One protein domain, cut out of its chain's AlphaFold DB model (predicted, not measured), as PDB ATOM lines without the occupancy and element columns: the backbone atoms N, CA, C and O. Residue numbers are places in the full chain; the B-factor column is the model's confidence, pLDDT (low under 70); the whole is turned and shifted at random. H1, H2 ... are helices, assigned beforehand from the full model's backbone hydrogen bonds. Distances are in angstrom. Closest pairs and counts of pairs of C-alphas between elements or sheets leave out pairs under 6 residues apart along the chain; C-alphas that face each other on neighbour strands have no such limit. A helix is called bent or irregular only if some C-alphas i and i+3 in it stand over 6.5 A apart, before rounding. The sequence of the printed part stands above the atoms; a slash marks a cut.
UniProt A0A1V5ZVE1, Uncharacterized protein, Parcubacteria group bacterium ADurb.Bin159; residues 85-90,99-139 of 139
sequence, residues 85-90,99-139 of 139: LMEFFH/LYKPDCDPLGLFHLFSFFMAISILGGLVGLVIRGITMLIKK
ATOM      1  N   LEU A  85      -5.861 -26.537 -44.612       72.50
ATOM      2  CA  LEU A  85      -6.400 -26.181 -45.928       72.50
ATOM      3  C   LEU A  85      -7.790 -25.557 -45.810       72.50
ATOM      4  O   LEU A  85      -8.083 -24.578 -46.488       72.50
ATOM      5  N   MET A  86      -8.648 -26.106 -44.955       67.31
ATOM      6  CA  MET A  86      -9.996 -25.585 -44.749       67.31
ATOM      7  C   MET A  86      -9.972 -24.201 -44.121       67.31
ATOM      8  O   MET A  86     -10.683 -23.328 -44.595       67.31
ATOM      9  N   GLU A  87      -9.119 -23.968 -43.128       65.44
ATOM     10  CA  GLU A  87      -8.925 -22.652 -42.517       65.44
ATOM     11  C   GLU A  87      -8.422 -21.628 -43.549       65.44
ATOM     12  O   GLU A  87      -8.948 -20.517 -43.629       65.44
ATOM     13  N   PHE A  88      -7.512 -22.044 -44.439       64.44
ATOM     14  CA  PHE A  88      -7.071 -21.247 -45.587       64.44
ATOM     15  C   PHE A  88      -8.215 -20.910 -46.566       64.44
ATOM     16  O   PHE A  88      -8.317 -19.771 -47.027       64.44
ATOM     17  N   PHE A  89      -9.105 -21.861 -46.877       66.00
ATOM     18  CA  PHE A  89     -10.273 -21.611 -47.734       66.00
ATOM     19  C   PHE A  89     -11.369 -20.787 -47.034       66.00
ATOM     20  O   PHE A  89     -12.009 -19.968 -47.691       66.00
ATOM     21  N   HIS A  90     -11.576 -20.975 -45.726       60.81
ATOM     22  CA  HIS A  90     -12.638 -20.338 -44.938       60.81
ATOM     23  C   HIS A  90     -12.335 -18.866 -44.636       60.81
ATOM     24  O   HIS A  90     -13.229 -18.029 -44.723       60.81
ATOM     25  N   LEU A  99      -3.124 -10.259 -47.731       49.44
ATOM     26  CA  LEU A  99      -2.924 -11.702 -47.643       49.44
ATOM     27  C   LEU A  99      -3.207 -12.106 -46.193       49.44
ATOM     28  O   LEU A  99      -2.398 -11.804 -45.314       49.44
ATOM     29  N   TYR A 100      -4.344 -12.763 -45.951       50.06
ATOM     30  CA  TYR A 100      -4.582 -13.464 -44.700       50.06
ATOM     31  C   TYR A 100      -3.435 -14.458 -44.550       50.06
ATOM     32  O   TYR A 100      -3.319 -15.427 -45.301       50.06
ATOM     33  N   LYS A 101      -2.514 -14.135 -43.647       52.94
ATOM     34  CA  LYS A 101      -1.433 -15.019 -43.263       52.94
ATOM     35  C   LYS A 101      -2.064 -15.879 -42.177       52.94
ATOM     36  O   LYS A 101      -2.292 -15.344 -41.096       52.94
ATOM     37  N   PRO A 102      -2.441 -17.140 -42.451       54.53
ATOM     38  CA  PRO A 102      -2.805 -18.008 -41.348       54.53
ATOM     39  C   PRO A 102      -1.614 -17.984 -40.393       54.53
ATOM     40  O   PRO A 102      -0.470 -18.155 -40.835       54.53
ATOM     41  N   ASP A 103      -1.863 -17.717 -39.112       52.72
ATOM     42  CA  ASP A 103      -0.871 -17.890 -38.058       52.72
ATOM     43  C   ASP A 103      -0.632 -19.400 -37.906       52.72
ATOM     44  O   ASP A 103      -1.021 -20.044 -36.936       52.72
ATOM     45  N   CYS A 104      -0.018 -20.007 -38.925       57.59
ATOM     46  CA  CYS A 104       0.526 -21.349 -38.886       57.59
ATOM     47  C   CYS A 104       1.785 -21.301 -38.025       57.59
ATOM     48  O   CYS A 104       2.899 -21.456 -38.524       57.59
ATOM     49  N   ASP A 105       1.598 -21.048 -36.733       69.56
ATOM     50  CA  ASP A 105       2.629 -21.253 -35.739       69.56
ATOM     51  C   ASP A 105       2.948 -22.759 -35.716       69.56
ATOM     52  O   ASP A 105       2.070 -23.574 -35.389       69.56
ATOM     53  N   PRO A 106       4.178 -23.171 -36.081       73.75
ATOM     54  CA  PRO A 106       4.577 -24.573 -36.031       73.75
ATOM     55  C   PRO A 106       4.344 -25.193 -34.650       73.75
ATOM     56  O   PRO A 106       4.059 -26.389 -34.554       73.75
ATOM     57  N   LEU A 107       4.422 -24.385 -33.587       78.62
ATOM     58  CA  LEU A 107       4.156 -24.817 -32.222       78.62
ATOM     59  C   LEU A 107       2.670 -25.154 -32.020       78.62
ATOM     60  O   LEU A 107       2.353 -26.216 -31.482       78.62
ATOM     61  N   GLY A 108       1.755 -24.315 -32.511       73.75
ATOM     62  CA  GLY A 108       0.311 -24.569 -32.471       73.75
ATOM     63  C   GLY A 108      -0.089 -25.839 -33.232       73.75
ATOM     64  O   GLY A 108      -0.827 -26.678 -32.709       73.75
ATOM     65  N   LEU A 109       0.479 -26.042 -34.426       77.12
ATOM     66  CA  LEU A 109       0.275 -27.265 -35.214       77.12
ATOM     67  C   LEU A 109       0.820 -28.509 -34.501       77.12
ATOM     68  O   LEU A 109       0.179 -29.563 -34.516       77.12
ATOM     69  N   PHE A 110       1.976 -28.395 -33.841       81.94
ATOM     70  CA  PHE A 110       2.542 -29.481 -33.044       81.94
ATOM     71  C   PHE A 110       1.668 -29.820 -31.830       81.94
ATOM     72  O   PHE A 110       1.421 -30.999 -31.565       81.94
ATOM     73  N   HIS A 111       1.144 -28.816 -31.122       80.50
ATOM     74  CA  HIS A 111       0.205 -29.037 -30.023       80.50
ATOM     75  C   HIS A 111      -1.056 -29.758 -30.504       80.50
ATOM     76  O   HIS A 111      -1.434 -30.773 -29.912       80.50
ATOM     77  N   LEU A 112      -1.645 -29.327 -31.622       81.50
ATOM     78  CA  LEU A 112      -2.820 -29.986 -32.191       81.50
ATOM     79  C   LEU A 112      -2.513 -31.426 -32.652       81.50
ATOM     80  O   LEU A 112      -3.284 -32.343 -32.364       81.50
ATOM     81  N   PHE A 113      -1.353 -31.663 -33.276       86.56
ATOM     82  CA  PHE A 113      -0.889 -33.011 -33.629       86.56
ATOM     83  C   PHE A 113      -0.745 -33.908 -32.402       86.56
ATOM     84  O   PHE A 113      -1.225 -35.043 -32.398       86.56
ATOM     85  N   SER A 114      -0.092 -33.405 -31.353       85.62
ATOM     86  CA  SER A 114       0.130 -34.148 -30.114       85.62
ATOM     87  C   SER A 114      -1.191 -34.512 -29.431       85.62
ATOM     88  O   SER A 114      -1.350 -35.641 -28.966       85.62
ATOM     89  N   PHE A 115      -2.174 -33.610 -29.474       87.88
ATOM     90  CA  PHE A 115      -3.524 -33.852 -28.981       87.88
ATOM     91  C   PHE A 115      -4.237 -34.956 -29.778       87.88
ATOM     92  O   PHE A 115      -4.726 -35.923 -29.188       87.88
ATOM     93  N   PHE A 116      -4.222 -34.899 -31.115       87.69
ATOM     94  CA  PHE A 116      -4.803 -35.958 -31.955       87.69
ATOM     95  C   PHE A 116      -4.099 -37.302 -31.764       87.69
ATOM     96  O   PHE A 116      -4.746 -38.351 -31.747       87.69
ATOM     97  N   MET A 117      -2.778 -37.291 -31.585       90.81
ATOM     98  CA  MET A 117      -2.010 -38.494 -31.275       90.81
ATOM     99  C   MET A 117      -2.424 -39.091 -29.934       90.81
ATOM    100  O   MET A 117      -2.676 -40.293 -29.877       90.81
ATOM    101  N   ALA A 118      -2.563 -38.277 -28.884       91.44
ATOM    102  CA  ALA A 118      -3.017 -38.743 -27.577       91.44
ATOM    103  C   ALA A 118      -4.408 -39.393 -27.664       91.44
ATOM    104  O   ALA A 118      -4.609 -40.504 -27.172       91.44
ATOM    105  N   ILE A 119      -5.345 -38.757 -28.370       91.69
ATOM    106  CA  ILE A 119      -6.699 -39.289 -28.552       91.69
ATOM    107  C   ILE A 119      -6.704 -40.567 -29.400       91.69
ATOM    108  O   ILE A 119      -7.397 -41.528 -29.061       91.69
ATOM    109  N   SER A 120      -5.908 -40.630 -30.468       90.12
ATOM    110  CA  SER A 120      -5.780 -41.843 -31.285       90.12
ATOM    111  C   SER A 120      -5.183 -43.003 -30.484       90.12
ATOM    112  O   SER A 120      -5.646 -44.136 -30.607       90.12
ATOM    113  N   ILE A 121      -4.218 -42.733 -29.597       91.75
ATOM    114  CA  ILE A 121      -3.664 -43.724 -28.660       91.75
ATOM    115  C   ILE A 121      -4.739 -44.222 -27.689       91.75
ATOM    116  O   ILE A 121      -4.880 -45.435 -27.529       91.75
ATOM    117  N   LEU A 122      -5.538 -43.326 -27.100       93.25
ATOM    118  CA  LEU A 122      -6.665 -43.706 -26.239       93.25
ATOM    119  C   LEU A 122      -7.679 -44.584 -26.985       93.25
ATOM    120  O   LEU A 122      -8.082 -45.632 -26.479       93.25
ATOM    121  N   GLY A 123      -8.032 -44.215 -28.217       90.50
ATOM    122  CA  GLY A 123      -8.871 -45.042 -29.083       90.50
ATOM    123  C   GLY A 123      -8.243 -46.409 -29.370       90.50
ATOM    124  O   GLY A 123      -8.907 -47.441 -29.287       90.50
ATOM    125  N   GLY A 124      -6.938 -46.450 -29.632       90.50
ATOM    126  CA  GLY A 124      -6.187 -47.691 -29.810       90.50
ATOM    127  C   GLY A 124      -6.249 -48.609 -28.584       90.50
ATOM    128  O   GLY A 124      -6.478 -49.811 -28.728       90.50
ATOM    129  N   LEU A 125      -6.126 -48.060 -27.373       91.12
ATOM    130  CA  LEU A 125      -6.279 -48.818 -26.124       91.12
ATOM    131  C   LEU A 125      -7.680 -49.427 -25.994       91.12
ATOM    132  O   LEU A 125      -7.814 -50.600 -25.647       91.12
ATOM    133  N   VAL A 126      -8.727 -48.682 -26.344       91.88
ATOM    134  CA  VAL A 126     -10.094 -49.223 -26.363       91.88
ATOM    135  C   VAL A 126     -10.231 -50.331 -27.412       91.88
ATOM    136  O   VAL A 126     -10.769 -51.399 -27.118       91.88
ATOM    137  N   GLY A 127      -9.669 -50.139 -28.608       88.06
ATOM    138  CA  GLY A 127      -9.623 -51.173 -29.646       88.06
ATOM    139  C   GLY A 127      -8.911 -52.451 -29.188       88.06
ATOM    140  O   GLY A 127      -9.341 -53.555 -29.531       88.06
ATOM    141  N   LEU A 128      -7.863 -52.320 -28.369       88.69
ATOM    142  CA  LEU A 128      -7.156 -53.441 -27.750       88.69
ATOM    143  C   LEU A 128      -8.041 -54.212 -26.774       88.69
ATOM    144  O   LEU A 128      -8.088 -55.440 -26.844       88.69
ATOM    145  N   VAL A 129      -8.760 -53.504 -25.902       89.69
ATOM    146  CA  VAL A 129      -9.687 -54.110 -24.936       89.69
ATOM    147  C   VAL A 129     -10.803 -54.862 -25.661       89.69
ATOM    148  O   VAL A 129     -11.016 -56.044 -25.387       89.69
ATOM    149  N   ILE A 130     -11.449 -54.234 -26.652       87.38
ATOM    150  CA  ILE A 130     -12.504 -54.862 -27.470       87.38
ATOM    151  C   ILE A 130     -11.984 -56.146 -28.115       87.38
ATOM    152  O   ILE A 130     -12.638 -57.194 -28.086       87.38
ATOM    153  N   ARG A 131     -10.779 -56.083 -28.683       83.81
ATOM    154  CA  ARG A 131     -10.148 -57.233 -29.315       83.81
ATOM    155  C   ARG A 131      -9.850 -58.352 -28.316       83.81
ATOM    156  O   ARG A 131     -10.129 -59.510 -28.623       83.81
ATOM    157  N   GLY A 132      -9.308 -58.015 -27.147       83.19
ATOM    158  CA  GLY A 132      -9.019 -58.967 -26.074       83.19
ATOM    159  C   GLY A 132     -10.278 -59.685 -25.590       83.19
ATOM    160  O   GLY A 132     -10.300 -60.913 -25.543       83.19
ATOM    161  N   ILE A 133     -11.359 -58.937 -25.346       86.88
ATOM    162  CA  ILE A 133     -12.670 -59.488 -24.970       86.88
ATOM    163  C   ILE A 133     -13.207 -60.411 -26.071       86.88
ATOM    164  O   ILE A 133     -13.653 -61.518 -25.788       86.88
ATOM    165  N   THR A 134     -13.103 -60.012 -27.341       83.62
ATOM    166  CA  THR A 134     -13.576 -60.840 -28.466       83.62
ATOM    167  C   THR A 134     -12.812 -62.165 -28.568       83.62
ATOM    168  O   THR A 134     -13.397 -63.184 -28.930       83.62
ATOM    169  N   MET A 135     -11.511 -62.171 -28.260       80.12
ATOM    170  CA  MET A 135     -10.705 -63.398 -28.208       80.12
ATOM    171  C   MET A 135     -11.060 -64.283 -27.010       80.12
ATOM    172  O   MET A 135     -11.030 -65.501 -27.150       80.12
ATOM    173  N   LEU A 136     -11.404 -63.688 -25.863       80.38
ATOM    174  CA  LEU A 136     -11.862 -64.410 -24.671       80.38
ATOM    175  C   LEU A 136     -13.231 -65.068 -24.889       80.38
ATOM    176  O   LEU A 136     -13.403 -66.211 -24.501       80.38
ATOM    177  N   ILE A 137     -14.171 -64.374 -25.539       83.56
ATOM    178  CA  ILE A 137     -15.535 -64.876 -25.799       83.56
ATOM    179  C   ILE A 137     -15.561 -65.960 -26.890       83.56
ATOM    180  O   ILE A 137     -16.431 -66.822 -26.885       83.56
ATOM    181  N   LYS A 138     -14.637 -65.912 -27.858       68.19
ATOM    182  CA  LYS A 138     -14.535 -66.919 -28.934       68.19
ATOM    183  C   LYS A 138     -13.783 -68.193 -28.526       68.19
ATOM    184  O   LYS A 138     -13.570 -69.047 -29.386       68.19
ATOM    185  N   LYS A 139     -13.339 -68.279 -27.275       52.09
ATOM    186  CA  LYS A 139     -12.680 -69.446 -26.689       52.09
ATOM    187  C   LYS A 139     -13.686 -70.250 -25.880       52.09
ATOM    188  O   LYS A 139     -13.550 -71.487 -25.911       52.09
TER     189      LYS A 139
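Overview. This is residues 85 to 90 and 99 to 139 of the 139 residues of an uncharacterized protein of Parcubacteria group bacterium ADurb.Bin159 (UniProt A0A1V5ZVE1). One long helix, H2, not bent, makes most of a thin rod, with an extended lead of residues 99 to 105, in no named element, before it and a short helix, H1, set off to one side near that end. The printed part has 47 residues with two named helices, H1 then H2, and no named strand; its class is all helix. It is extended, with a radius of gyration of the C-alphas of 18.5 A and spans of 62 by 21 by 7 A.

Along the chain. H1 is residues 85 to 90, beginning at C-alpha 85 at (-6.400, -26.181, -45.928). H2 is residues 106 to 137, 46.2 A from C-alpha 106 at (4.577, -24.573, -36.031) to C-alpha 137 at (-15.535, -64.876, -25.799).

Arrangement. H1 and H2 are apart, with no C-alpha of the one within 8 A of the other. Residues 103 to 139, of which 106 to 137 belong to H2, stand free. In H1 and H2 every O i to N i+4 pair is within hydrogen-bond range.

Size, cuts and confidence. The C-alphas farthest apart, those of Leu 99 and Lys 139, are 62.2 A apart. Residues 91 to 98 are not printed, and C-alphas 90 and 99 are 13.3 A apart across this cut. The pLDDT is under 70 at residues 86 to 90, 99 to 105 and 138 to 139.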